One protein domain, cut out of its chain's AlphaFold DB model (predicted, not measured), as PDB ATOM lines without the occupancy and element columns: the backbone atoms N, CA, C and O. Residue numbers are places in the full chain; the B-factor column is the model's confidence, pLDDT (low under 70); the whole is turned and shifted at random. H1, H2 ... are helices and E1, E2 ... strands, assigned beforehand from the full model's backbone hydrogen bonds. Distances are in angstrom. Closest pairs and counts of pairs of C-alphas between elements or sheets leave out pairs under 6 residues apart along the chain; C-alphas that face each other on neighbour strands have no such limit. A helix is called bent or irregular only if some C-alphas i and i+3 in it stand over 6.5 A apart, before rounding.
ATOM      1  N   VAL A   3       8.765  35.587 -26.442       95.31
ATOM      2  CA  VAL A   3       8.442  36.958 -26.030       95.31
ATOM      3  C   VAL A   3       8.735  37.097 -24.554       95.31
ATOM      4  O   VAL A   3       8.303  36.272 -23.741       95.31
ATOM      5  N   TYR A   4       9.477  38.142 -24.229       95.00
ATOM      6  CA  TYR A   4       9.873  38.477 -22.879       95.00
ATOM      7  C   TYR A   4       9.252  39.806 -22.496       95.00
ATOM      8  O   TYR A   4       9.378  40.778 -23.226       95.00
ATOM      9  N   PHE A   5       8.633  39.841 -21.329       94.31
ATOM     10  CA  PHE A   5       8.476  41.084 -20.603       94.31
ATOM     11  C   PHE A   5       9.840  41.515 -20.084       94.31
ATOM     12  O   PHE A   5      10.562  40.684 -19.517       94.31
ATOM     13  N   VAL A   6      10.182  42.779 -20.278       93.88
ATOM     14  CA  VAL A   6      11.423  43.378 -19.805       93.88
ATOM     15  C   VAL A   6      11.060  44.707 -19.148       93.88
ATOM     16  O   VAL A   6      10.423  45.551 -19.762       93.88
ATOM     17  N   ASN A   7      11.431  44.863 -17.885       91.81
ATOM     18  CA  ASN A   7      11.264  46.077 -17.100       91.81
ATOM     19  C   ASN A   7      12.659  46.514 -16.648       91.81
ATOM     20  O   ASN A   7      13.384  45.724 -16.029       91.81
ATOM     21  N   ALA A   8      13.047  47.727 -17.030       86.88
ATOM     22  CA  ALA A   8      14.355  48.288 -16.716       86.88
ATOM     23  C   ALA A   8      14.380  49.053 -15.380       86.88
ATOM     24  O   ALA A   8      15.461  49.307 -14.860       86.88
ATOM     25  N   GLY A   9      13.212  49.326 -14.794       78.69
ATOM     26  CA  GLY A   9      13.041  50.150 -13.602       78.69
ATOM     27  C   GLY A   9      12.594  51.569 -13.940       78.69
ATOM     28  O   GLY A   9      12.137  51.845 -15.054       78.69
ATOM     29  N   GLU A  10      12.697  52.447 -12.946       75.81
ATOM     30  CA  GLU A  10      12.475  53.882 -13.111       75.81
ATOM     31  C   GLU A  10      13.575  54.472 -13.989       75.81
ATOM     32  O   GLU A  10      14.767  54.281 -13.743       75.81
ATOM     33  N   VAL A  11      13.152  55.185 -15.025       71.12
ATOM     34  CA  VAL A  11      14.008  56.012 -15.858       71.12
ATOM     35  C   VAL A  11      13.665  57.467 -15.607       71.12
ATOM     36  O   VAL A  11      12.497  57.836 -15.469       71.12
ATOM     37  N   THR A  12      14.701  58.294 -15.542       64.31
ATOM     38  CA  THR A  12      14.556  59.744 -15.510       64.31
ATOM     39  C   THR A  12      14.619  60.240 -16.948       64.31
ATOM     40  O   THR A  12      15.698  60.288 -17.540       64.31
ATOM     41  N   THR A  13      13.471  60.575 -17.528       58.84
ATOM     42  CA  THR A  13      13.390  61.148 -18.879       58.84
ATOM     43  C   THR A  13      13.277  62.669 -18.803       58.84
ATOM     44  O   THR A  13      12.531  63.202 -17.984       58.84
ATOM     45  N   TYR A  14      14.020  63.379 -19.656       57.62
ATOM     46  CA  TYR A  14      14.056  64.846 -19.717       57.62
ATOM     47  C   TYR A  14      13.206  65.349 -20.893       57.62
ATOM     48  O   TYR A  14      13.740  65.918 -21.842       57.62
ATOM     49  N   ASP A  15      11.894  65.111 -20.862       52.72
ATOM     50  CA  ASP A  15      11.018  65.405 -22.011       52.72
ATOM     51  C   ASP A  15      10.083  66.609 -21.811       52.72
ATOM     52  O   ASP A  15       9.503  67.102 -22.783       52.72
ATOM     53  N   CYS A  16       9.965  67.165 -20.600       55.31
ATOM     54  CA  CYS A  16       9.160  68.361 -20.355       55.31
ATOM     55  C   CYS A  16      10.048  69.591 -20.113       55.31
ATOM     56  O   CYS A  16      10.764  69.689 -19.127       55.31
ATOM     57  N   ILE A  17      10.015  70.564 -21.026       56.12
ATOM     58  CA  ILE A  17      10.578  71.893 -20.764       56.12
ATOM     59  C   ILE A  17       9.556  72.646 -19.915       56.12
ATOM     60  O   ILE A  17       8.439  72.893 -20.380       56.12
ATOM     61  N   ASP A  18       9.932  73.044 -18.701       57.03
ATOM     62  CA  ASP A  18       9.185  74.072 -17.984       57.03
ATOM     63  C   ASP A  18       9.250  75.354 -18.823       57.03
ATOM     64  O   ASP A  18      10.314  75.947 -19.031       57.03
ATOM     65  N   ARG A  19       8.097  75.744 -19.370       49.00
ATOM     66  CA  ARG A  19       7.980  76.841 -20.334       49.00
ATOM     67  C   ARG A  19       8.314  78.205 -19.716       49.00
ATOM     68  O   ARG A  19       8.580  79.136 -20.471       49.00
ATOM     69  N   GLU A  20       8.310  78.323 -18.388       60.00
ATOM     70  CA  GLU A  20       8.656  79.547 -17.659       60.00
ATOM     71  C   GLU A  20      10.133  79.578 -17.233       60.00
ATOM     72  O   GLU A  20      10.727  80.656 -17.198       60.00
ATOM     73  N   ALA A  21      10.753  78.421 -16.976       61.75
ATOM     74  CA  ALA A  21      12.143  78.340 -16.512       61.75
ATOM     75  C   ALA A  21      13.172  77.966 -17.597       61.75
ATOM     76  O   ALA A  21      14.373  78.124 -17.377       61.75
ATOM     77  N   GLY A  22      12.745  77.452 -18.757       59.56
ATOM     78  CA  GLY A  22      13.660  76.965 -19.801       59.56
ATOM     79  C   GLY A  22      14.512  75.768 -19.358       59.56
ATOM     80  O   GLY A  22      15.538  75.478 -19.973       59.56
ATOM     81  N   LEU A  23      14.103  75.095 -18.280       53.06
ATOM     82  CA  LEU A  23      14.766  73.930 -17.705       53.06
ATOM     83  C   LEU A  23      13.995  72.668 -18.084       53.06
ATOM     84  O   LEU A  23      12.764  72.653 -18.067       53.06
ATOM     85  N   TYR A  24      14.733  71.609 -18.406       54.28
ATOM     86  CA  TYR A  24      14.164  70.276 -18.555       54.28
ATOM     87  C   TYR A  24      13.766  69.755 -17.175       54.28
ATOM     88  O   TYR A  24      14.618  69.569 -16.304       54.28
ATOM     89  N   VAL A  25      12.473  69.544 -16.978       54.50
ATOM     90  CA  VAL A  25      11.922  68.880 -15.808       54.50
ATOM     91  C   VAL A  25      12.042  67.369 -16.039       54.50
ATOM     92  O   VAL A  25      11.713  66.880 -17.121       54.50
ATOM     93  N   PRO A  26      12.579  66.618 -15.068       56.12
ATOM     94  CA  PRO A  26      12.571  65.169 -15.135       56.12
ATOM     95  C   PRO A  26      11.153  64.645 -14.882       56.12
ATOM     96  O   PRO A  26      10.554  64.950 -13.853       56.12
ATOM     97  N   GLU A  27      10.633  63.826 -15.793       59.00
ATOM     98  CA  GLU A  27       9.516  62.927 -15.491       59.00
ATOM     99  C   GLU A  27      10.080  61.554 -15.118       59.00
ATOM    100  O   GLU A  27      10.940  61.002 -15.810       59.00
ATOM    101  N   GLU A  28       9.611  61.016 -13.992       61.12
ATOM    102  CA  GLU A  28       9.926  59.661 -13.549       61.12
ATOM    103  C   GLU A  28       8.895  58.697 -14.147       61.12
ATOM    104  O   GLU A  28       7.692  58.812 -13.901       61.12
ATOM    105  N   GLY A  29       9.360  57.738 -14.947       68.44
ATOM    106  CA  GLY A  29       8.518  56.699 -15.539       68.44
ATOM    107  C   GLY A  29       9.167  55.325 -15.428       68.44
ATOM    108  O   GLY A  29      10.383  55.199 -15.481       68.44
ATOM    109  N   CYS A  30       8.373  54.260 -15.289       75.12
ATOM    110  CA  CYS A  30       8.899  52.899 -15.428       75.12
ATOM    111  C   CYS A  30       9.028  52.540 -16.910       75.12
ATOM    112  O   CYS A  30       8.021  52.495 -17.619       75.12
ATOM    113  N   LEU A  31      10.234  52.199 -17.367       86.56
ATOM    114  CA  LEU A  31      10.424  51.722 -18.733       86.56
ATOM    115  C   LEU A  31      10.164  50.214 -18.803       86.56
ATOM    116  O   LEU A  31      10.917  49.400 -18.255       86.56
ATOM    117  N   VAL A  32       9.091  49.839 -19.499       89.81
ATOM    118  CA  VAL A  32       8.607  48.460 -19.584       89.81
ATOM    119  C   VAL A  32       8.204  48.128 -21.011       89.81
ATOM    120  O   VAL A  32       7.416  48.847 -21.610       89.81
ATOM    121  N   GLU A  33       8.697  47.005 -21.533       93.44
ATOM    122  CA  GLU A  33       8.455  46.594 -22.914       93.44
ATOM    123  C   GLU A  33       8.230  45.087 -23.070       93.44
ATOM    124  O   GLU A  33       8.713  44.252 -22.290       93.44
ATOM    125  N   LEU A  34       7.541  44.723 -24.151       94.81
ATOM    126  CA  LEU A  34       7.506  43.353 -24.650       94.81
ATOM    127  C   LEU A  34       8.524  43.183 -25.764       94.81
ATOM    128  O   LEU A  34       8.473  43.864 -26.779       94.81
ATOM    129  N   VAL A  35       9.418  42.212 -25.618       96.69
ATOM    130  CA  VAL A  35      10.511  42.002 -26.562       96.69
ATOM    131  C   VAL A  35      10.489  40.583 -27.109       96.69
ATOM    132  O   VAL A  35      10.666  39.601 -26.381       96.69
ATOM    133  N   ALA A  36      10.321  40.468 -28.423       96.81
ATOM    134  CA  ALA A  36      10.463  39.219 -29.149       96.81
ATOM    135  C   ALA A  36      11.945  38.936 -29.442       96.81
ATOM    136  O   ALA A  36      12.607  39.640 -30.209       96.81
ATOM    137  N   ALA A  37      12.481  37.874 -28.837       97.00
ATOM    138  CA  ALA A  37      13.881  37.473 -28.952       97.00
ATOM    139  C   ALA A  37      14.051  35.950 -28.819       97.00
ATOM    140  O   ALA A  37      13.155  35.233 -28.373       97.00
ATOM    141  N   TRP A  38      15.217  35.420 -29.195       95.06
ATOM    142  CA  TRP A  38      15.501  33.992 -28.999       95.06
ATOM    143  C   TRP A  38      15.818  33.667 -27.540       95.06
ATOM    144  O   TRP A  38      15.449  32.604 -27.044       95.06
ATOM    145  N   THR A  39      16.482  34.594 -26.849       95.81
ATOM    146  CA  THR A  39      16.927  34.417 -25.465       95.81
ATOM    147  C   THR A  39      16.609  35.639 -24.611       95.81
ATOM    148  O   THR A  39      16.492  36.757 -25.113       95.81
ATOM    149  N   ARG A  40      16.557  35.433 -23.288       94.88
ATOM    150  CA  ARG A  40      16.398  36.501 -22.287       94.88
ATOM    151  C   ARG A  40      17.473  37.588 -22.425       94.88
ATOM    152  O   ARG A  40      17.155  38.767 -22.391       94.88
ATOM    153  N   LYS A  41      18.737  37.195 -22.634       94.88
ATOM    154  CA  LYS A  41      19.855  38.141 -22.819       94.88
ATOM    155  C   LYS A  41      19.661  39.018 -24.057       94.88
ATOM    156  O   LYS A  41      19.916  40.214 -24.006       94.88
ATOM    157  N   GLN A  42      19.181  38.434 -25.156       96.38
ATOM    158  CA  GLN A  42      18.877  39.198 -26.365       96.38
ATOM    159  C   GLN A  42      17.700  40.153 -26.163       96.38
ATOM    160  O   GLN A  42      17.731  41.238 -26.734       96.38
ATOM    161  N   ALA A  43      16.693  39.776 -25.372       95.88
ATOM    162  CA  ALA A  43      15.577  40.659 -25.048       95.88
ATOM    163  C   ALA A  43      16.047  41.901 -24.274       95.88
ATOM    164  O   ALA A  43      15.800  43.017 -24.718       95.88
ATOM    165  N   ILE A  44      16.819  41.695 -23.201       94.62
ATOM    166  CA  ILE A  44      17.426  42.774 -22.404       94.62
ATOM    167  C   ILE A  44      18.270  43.694 -23.289       94.62
ATOM    168  O   ILE A  44      18.061  44.900 -23.311       94.62
ATOM    169  N   TYR A  45      19.185  43.122 -24.077       95.56
ATOM    170  CA  TYR A  45      20.047  43.909 -24.957       95.56
ATOM    171  C   TYR A  45      19.256  44.704 -26.003       95.56
ATOM    172  O   TYR A  45      19.639  45.815 -26.350       95.56
ATOM    173  N   THR A  46      18.159  44.142 -26.519       95.94
ATOM    174  CA  THR A  46      17.314  44.826 -27.508       95.94
ATOM    175  C   THR A  46      16.603  46.024 -26.883       95.94
ATOM    176  O   THR A  46      16.618  47.089 -27.490       95.94
ATOM    177  N   MET A  47      16.055  45.875 -25.672       93.25
ATOM    178  CA  MET A  47      15.445  46.986 -24.935       93.25
ATOM    179  C   MET A  47      16.478  48.058 -24.579       93.25
ATOM    180  O   MET A  47      16.292  49.221 -24.919       93.25
ATOM    181  N   TRP A  48      17.615  47.664 -23.995       93.69
ATOM    182  CA  TRP A  48      18.698  48.598 -23.687       93.69
ATOM    183  C   TRP A  48      19.167  49.366 -24.917       93.69
ATOM    184  O   TRP A  48      19.316  50.578 -24.872       93.69
ATOM    185  N   LYS A  49      19.382  48.680 -26.043       94.06
ATOM    186  CA  LYS A  49      19.865  49.331 -27.261       94.06
ATOM    187  C   LYS A  49      18.863  50.354 -27.803       94.06
ATOM    188  O   LYS A  49      19.300  51.342 -28.386       94.06
ATOM    189  N   ALA A  50      17.562  50.114 -27.637       91.62
ATOM    190  CA  ALA A  50      16.516  51.037 -28.069       91.62
ATOM    191  C   ALA A  50      16.431  52.288 -27.176       91.62
ATOM    192  O   ALA A  50      16.203  53.373 -27.694       91.62
ATOM    193  N   HIS A  51      16.697  52.141 -25.875       88.50
ATOM    194  CA  HIS A  51      16.574  53.203 -24.866       88.50
ATOM    195  C   HIS A  51      17.912  53.553 -24.207       88.50
ATOM    196  O   HIS A  51      17.972  53.933 -23.042       88.50
ATOM    197  N   LYS A  52      19.024  53.397 -24.936       87.75
ATOM    198  CA  LYS A  52      20.373  53.585 -24.377       87.75
ATOM    199  C   LYS A  52      20.555  54.994 -23.805       87.75
ATOM    200  O   LYS A  52      21.294  55.172 -22.844       87.75
ATOM    201  N   HIS A  53      19.914  55.977 -24.430       82.62
ATOM    202  CA  HIS A  53      19.978  57.366 -24.003       82.62
ATOM    203  C   HIS A  53      19.391  57.563 -22.596       82.62
ATOM    204  O   HIS A  53      19.995  58.254 -21.785       82.62
ATOM    205  N   ASP A  54      18.284  56.883 -22.297       81.69
ATOM    206  CA  ASP A  54      17.530  57.067 -21.051       81.69
ATOM    207  C   ASP A  54      18.030  56.137 -19.936       81.69
ATOM    208  O   ASP A  54      17.947  56.453 -18.754       81.69
ATOM    209  N   LEU A  55      18.578  54.979 -20.315       81.25
ATOM    210  CA  LEU A  55      19.039  53.946 -19.386       81.25
ATOM    211  C   LEU A  55      20.517  54.055 -19.000       81.25
ATOM    212  O   LEU A  55      20.939  53.402 -18.046       81.25
ATOM    213  N   GLY A  56      21.325  54.798 -19.755       82.44
ATOM    214  CA  GLY A  56      22.776  54.803 -19.564       82.44
ATOM    215  C   GLY A  56      23.415  53.442 -19.872       82.44
ATOM    216  O   GLY A  56      23.081  52.782 -20.870       82.44
ATOM    217  N   ASP A  57      24.374  53.014 -19.047       84.56
ATOM    218  CA  ASP A  57      25.075  51.754 -19.275       84.56
ATOM    219  C   ASP A  57      24.208  50.540 -18.921       84.56
ATOM    220  O   ASP A  57      23.405  50.522 -17.990       84.56
ATOM    221  N   LEU A  58      24.387  49.462 -19.691       80.12
ATOM    222  CA  LEU A  58      23.577  48.243 -19.587       80.12
ATOM    223  C   LEU A  58      23.589  47.628 -18.175       80.12
ATOM    224  O   LEU A  58      22.646  46.931 -17.794       80.12
ATOM    225  N   THR A  59      24.676  47.838 -17.434       80.00
ATOM    226  CA  THR A  59      24.915  47.291 -16.094       80.00
ATOM    227  C   THR A  59      24.302  48.111 -14.972       80.00
ATOM    228  O   THR A  59      24.157  47.578 -13.875       80.00
ATOM    229  N   ASP A  60      23.931  49.360 -15.240       75.81
ATOM    230  CA  ASP A  60      23.429  50.280 -14.216       75.81
ATOM    231  C   ASP A  60      21.964  49.985 -13.870       75.81
ATOM    232  O   ASP A  60      21.466  50.358 -12.812       75.81
ATOM    233  N   GLN A  61      21.287  49.250 -14.754       77.00
ATOM    234  CA  GLN A  61      19.858  48.993 -14.685       77.00
ATOM    235  C   GLN A  61      19.532  47.652 -14.034       77.00
ATOM    236  O   GLN A  61      20.150  46.611 -14.298       77.00
ATOM    237  N   ARG A  62      18.478  47.647 -13.213       83.44
ATOM    238  CA  ARG A  62      17.980  46.433 -12.561       83.44
ATOM    239  C   ARG A  62      16.909  45.765 -13.418       83.44
ATOM    240  O   ARG A  62      15.714  45.925 -13.208       83.44
ATOM    241  N   TRP A  63      17.360  44.930 -14.344       86.88
ATOM    242  CA  TRP A  63      16.494  44.221 -15.285       86.88
ATOM    243  C   TRP A  63      15.599  43.160 -14.626       86.88
ATOM    244  O   TRP A  63      16.052  42.060 -14.279       86.88
ATOM    245  N   ILE A  64      14.297  43.426 -14.559       90.12
ATOM    246  CA  ILE A  64      13.275  42.417 -14.267       90.12
ATOM    247  C   ILE A  64      12.775  41.869 -15.597       90.12
ATOM    248  O   ILE A  64      12.344  42.616 -16.468       90.12
ATOM    249  N   THR A  65      12.814  40.548 -15.782       91.31
ATOM    250  CA  THR A  65      12.335  39.959 -17.038       91.31
ATOM    251  C   THR A  65      11.633  38.631 -16.836       91.31
ATOM    252  O   THR A  65      12.108  37.796 -16.062       91.31
ATOM    253  N   MET A  66      10.616  38.375 -17.650       92.38
ATOM    254  CA  MET A  66       9.820  37.154 -17.608       92.38
ATOM    255  C   MET A  66       9.497  36.673 -19.023       92.38
ATOM    256  O   MET A  66       9.147  37.462 -19.891       92.38
ATOM    257  N   CYS A  67       9.604  35.366 -19.276       93.19
ATOM    258  CA  CYS A  67       9.203  34.785 -20.559       93.19
ATOM    259  C   CYS A  67       7.684  34.577 -20.588       93.19
ATOM    260  O   CYS A  67       7.165  33.659 -19.946       93.19
ATOM    261  N   ILE A  68       6.976  35.406 -21.350       93.50
ATOM    262  CA  ILE A  68       5.513  35.382 -21.396       93.50
ATOM    263  C   ILE A  68       4.979  34.439 -22.476       93.50
ATOM    264  O   ILE A  68       3.973  33.767 -22.256       93.50
ATOM    265  N   ALA A  69       5.696  34.267 -23.586       92.75
ATOM    266  CA  ALA A  69       5.308  33.348 -24.651       92.75
ATOM    267  C   ALA A  69       6.528  32.643 -25.253       92.75
ATOM    268  O   ALA A  69       7.602  33.231 -25.383       92.75
ATOM    269  N   LYS A  70       6.370  31.371 -25.630       93.88
ATOM    270  CA  LYS A  70       7.424  30.560 -26.253       93.88
ATOM    271  C   LYS A  70       7.011  30.148 -27.658       93.88
ATOM    272  O   LYS A  70       5.837  29.888 -27.886       93.88
ATOM    273  N   ARG A  71       7.988  30.024 -28.562       92.69
ATOM    274  CA  ARG A  71       7.794  29.529 -29.943       92.69
ATOM    275  C   ARG A  71       6.694  30.267 -30.728       92.69
ATOM    276  O   ARG A  71       5.965  29.650 -31.491       92.69
ATOM    277  N   VAL A  72       6.601  31.581 -30.561       89.94
ATOM    278  CA  VAL A  72       5.669  32.425 -31.320       89.94
ATOM    279  C   VAL A  72       6.240  32.821 -32.678       89.94
ATOM    280  O   VAL A  72       7.465  32.949 -32.824       89.94
ATOM    281  N   ASP A  73       5.348  33.074 -33.629       92.00
ATOM    282  CA  ASP A  73       5.663  33.723 -34.897       92.00
ATOM    283  C   ASP A  73       5.467  35.239 -34.761       92.00
ATOM    284  O   ASP A  73       4.353  35.760 -34.786       92.00
ATOM    285  N   ARG A  74       6.561  35.940 -34.460       88.06
ATOM    286  CA  ARG A  74       6.604  37.391 -34.254       88.06
ATOM    287  C   ARG A  74       7.928  37.926 -34.798       88.06
ATOM    288  O   ARG A  74       8.943  37.231 -34.655       88.06
ATOM    289  N   PRO A  75       7.956  39.150 -35.354       92.44
ATOM    290  CA  PRO A  75       9.206  39.784 -35.742       92.44
ATOM    291  C   PRO A  75      10.085  40.020 -34.511       92.44
ATOM    292  O   PRO A  75       9.590  40.274 -33.414       92.44
ATOM    293  N   ARG A  76      11.405  39.936 -34.690       94.56
ATOM    294  CA  ARG A  76      12.371  40.249 -33.631       94.56
ATOM    295  C   ARG A  76      12.328  41.739 -33.307       94.56
ATOM    296  O   ARG A  76      12.450  42.546 -34.220       94.56
ATOM    297  N   GLY A  77      12.283  42.088 -32.025       95.88
ATOM    298  CA  GLY A  77      12.302  43.486 -31.592       95.88
ATOM    299  C   GLY A  77      11.329  43.776 -30.459       95.88
ATOM    300  O   GLY A  77      10.756  42.853 -29.875       95.88
ATOM    301  N   ILE A  78      11.174  45.063 -30.163       95.81
ATOM    302  CA  ILE A  78      10.127  45.571 -29.276       95.81
ATOM    303  C   ILE A  78       8.781  45.408 -29.992       95.81
ATOM    304  O   ILE A  78       8.652  45.726 -31.176       95.81
ATOM    305  N   LEU A  79       7.810  44.834 -29.293       94.25
ATOM    306  CA  LEU A  79       6.442  44.675 -29.765       94.25
ATOM    307  C   LEU A  79       5.651  45.954 -29.479       94.25
ATOM    308  O   LEU A  79       5.944  46.647 -28.509       94.25
ATOM    309  N   PRO A  80       4.634  46.273 -30.289       92.00
ATOM    310  CA  PRO A  80       3.875  47.498 -30.093       92.00
ATOM    311  C   PRO A  80       3.090  47.476 -28.764       92.00
ATOM    312  O   PRO A  80       2.701  46.406 -28.284       92.00
ATOM    313  N   PRO A  81       2.779  48.647 -28.182       85.44
ATOM    314  CA  PRO A  81       2.081  48.747 -26.893       85.44
ATOM    315  C   PRO A  81       0.653  48.180 -26.921       85.44
ATOM    316  O   PRO A  81       0.084  47.847 -25.887       85.44
TER     317      PRO A  81
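AT A GLANCE: This is residues 3 to 81 of the 99 residues of an uncharacterized protein of marine sediment metagenome (UniProt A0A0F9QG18). A long, bent hairpin of E1 and E2 runs the length of the domain, and its far end, around residues 17 to 24, reaches away from the body as an arm. At the other end E3 joins E1 in a twisted sheet, and H1 packs over one face, making two layers. The 79 printed residues hold two named helices and three named strands, along the chain E1, E2, H1, H2, E3; the sheet's order is E2, E1, E3, antiparallel, and the class is mixed. The whole is loose, with a radius of gyration of the C-alphas of 14.6 A and spans of 51 by 25 by 16 A.

HOW THE PARTS SIT: Start at E1, residues 3 to 17, the inner strand, which bends by 67 degrees at residue 9. Its hairpin partner E2, residues 24 to 37, bends by 63 degrees at residue 28; N 6 and O 33 are 2.9 A apart, within hydrogen-bond range. H1, residues 40 to 50, is on the sheet at a height of 7.9 A, slantwise to the strands at 40 degrees to E2 on the local plane; its closest C-alphas to E2 are Ala 43 and Ala 37, 5.3 A. Every O i to N i+4 pair in H1 is within range; H2, residues 52 to 55, is too short for one and only grazes the sheet with residues 53 to 55. E3, residues 64 to 69, is an edge strand beside E1, with N 5 and O 66 at 2.8 A. E2, H1, H2 and E3 form a split strand-helix-strand unit, two strands running the same way with E1 between them, and its crossover is right-handed.

IN THESE COORDINATES: Find C-alpha 3 at (8.442, 36.958, -26.030); E1 runs 35.4 A from there, and E2 returns over 34.4 A. H1 covers 15.6 A. E3 covers 15.9 A and ends at C-alpha 69, (5.308, 33.348, -24.651).

THE WHOLE: The C-alphas of Glu 20 and Arg 71, the two farthest apart, are 51.5 A apart. The printed part has no cut and no long link. Residues 70 to 81 hold no named element, but 77 to 78 pair antiparallel with 35 to 36 of E2. Look for low confidence at residues 12 to 29, under 70; the printed part's mean pLDDT is 82.5.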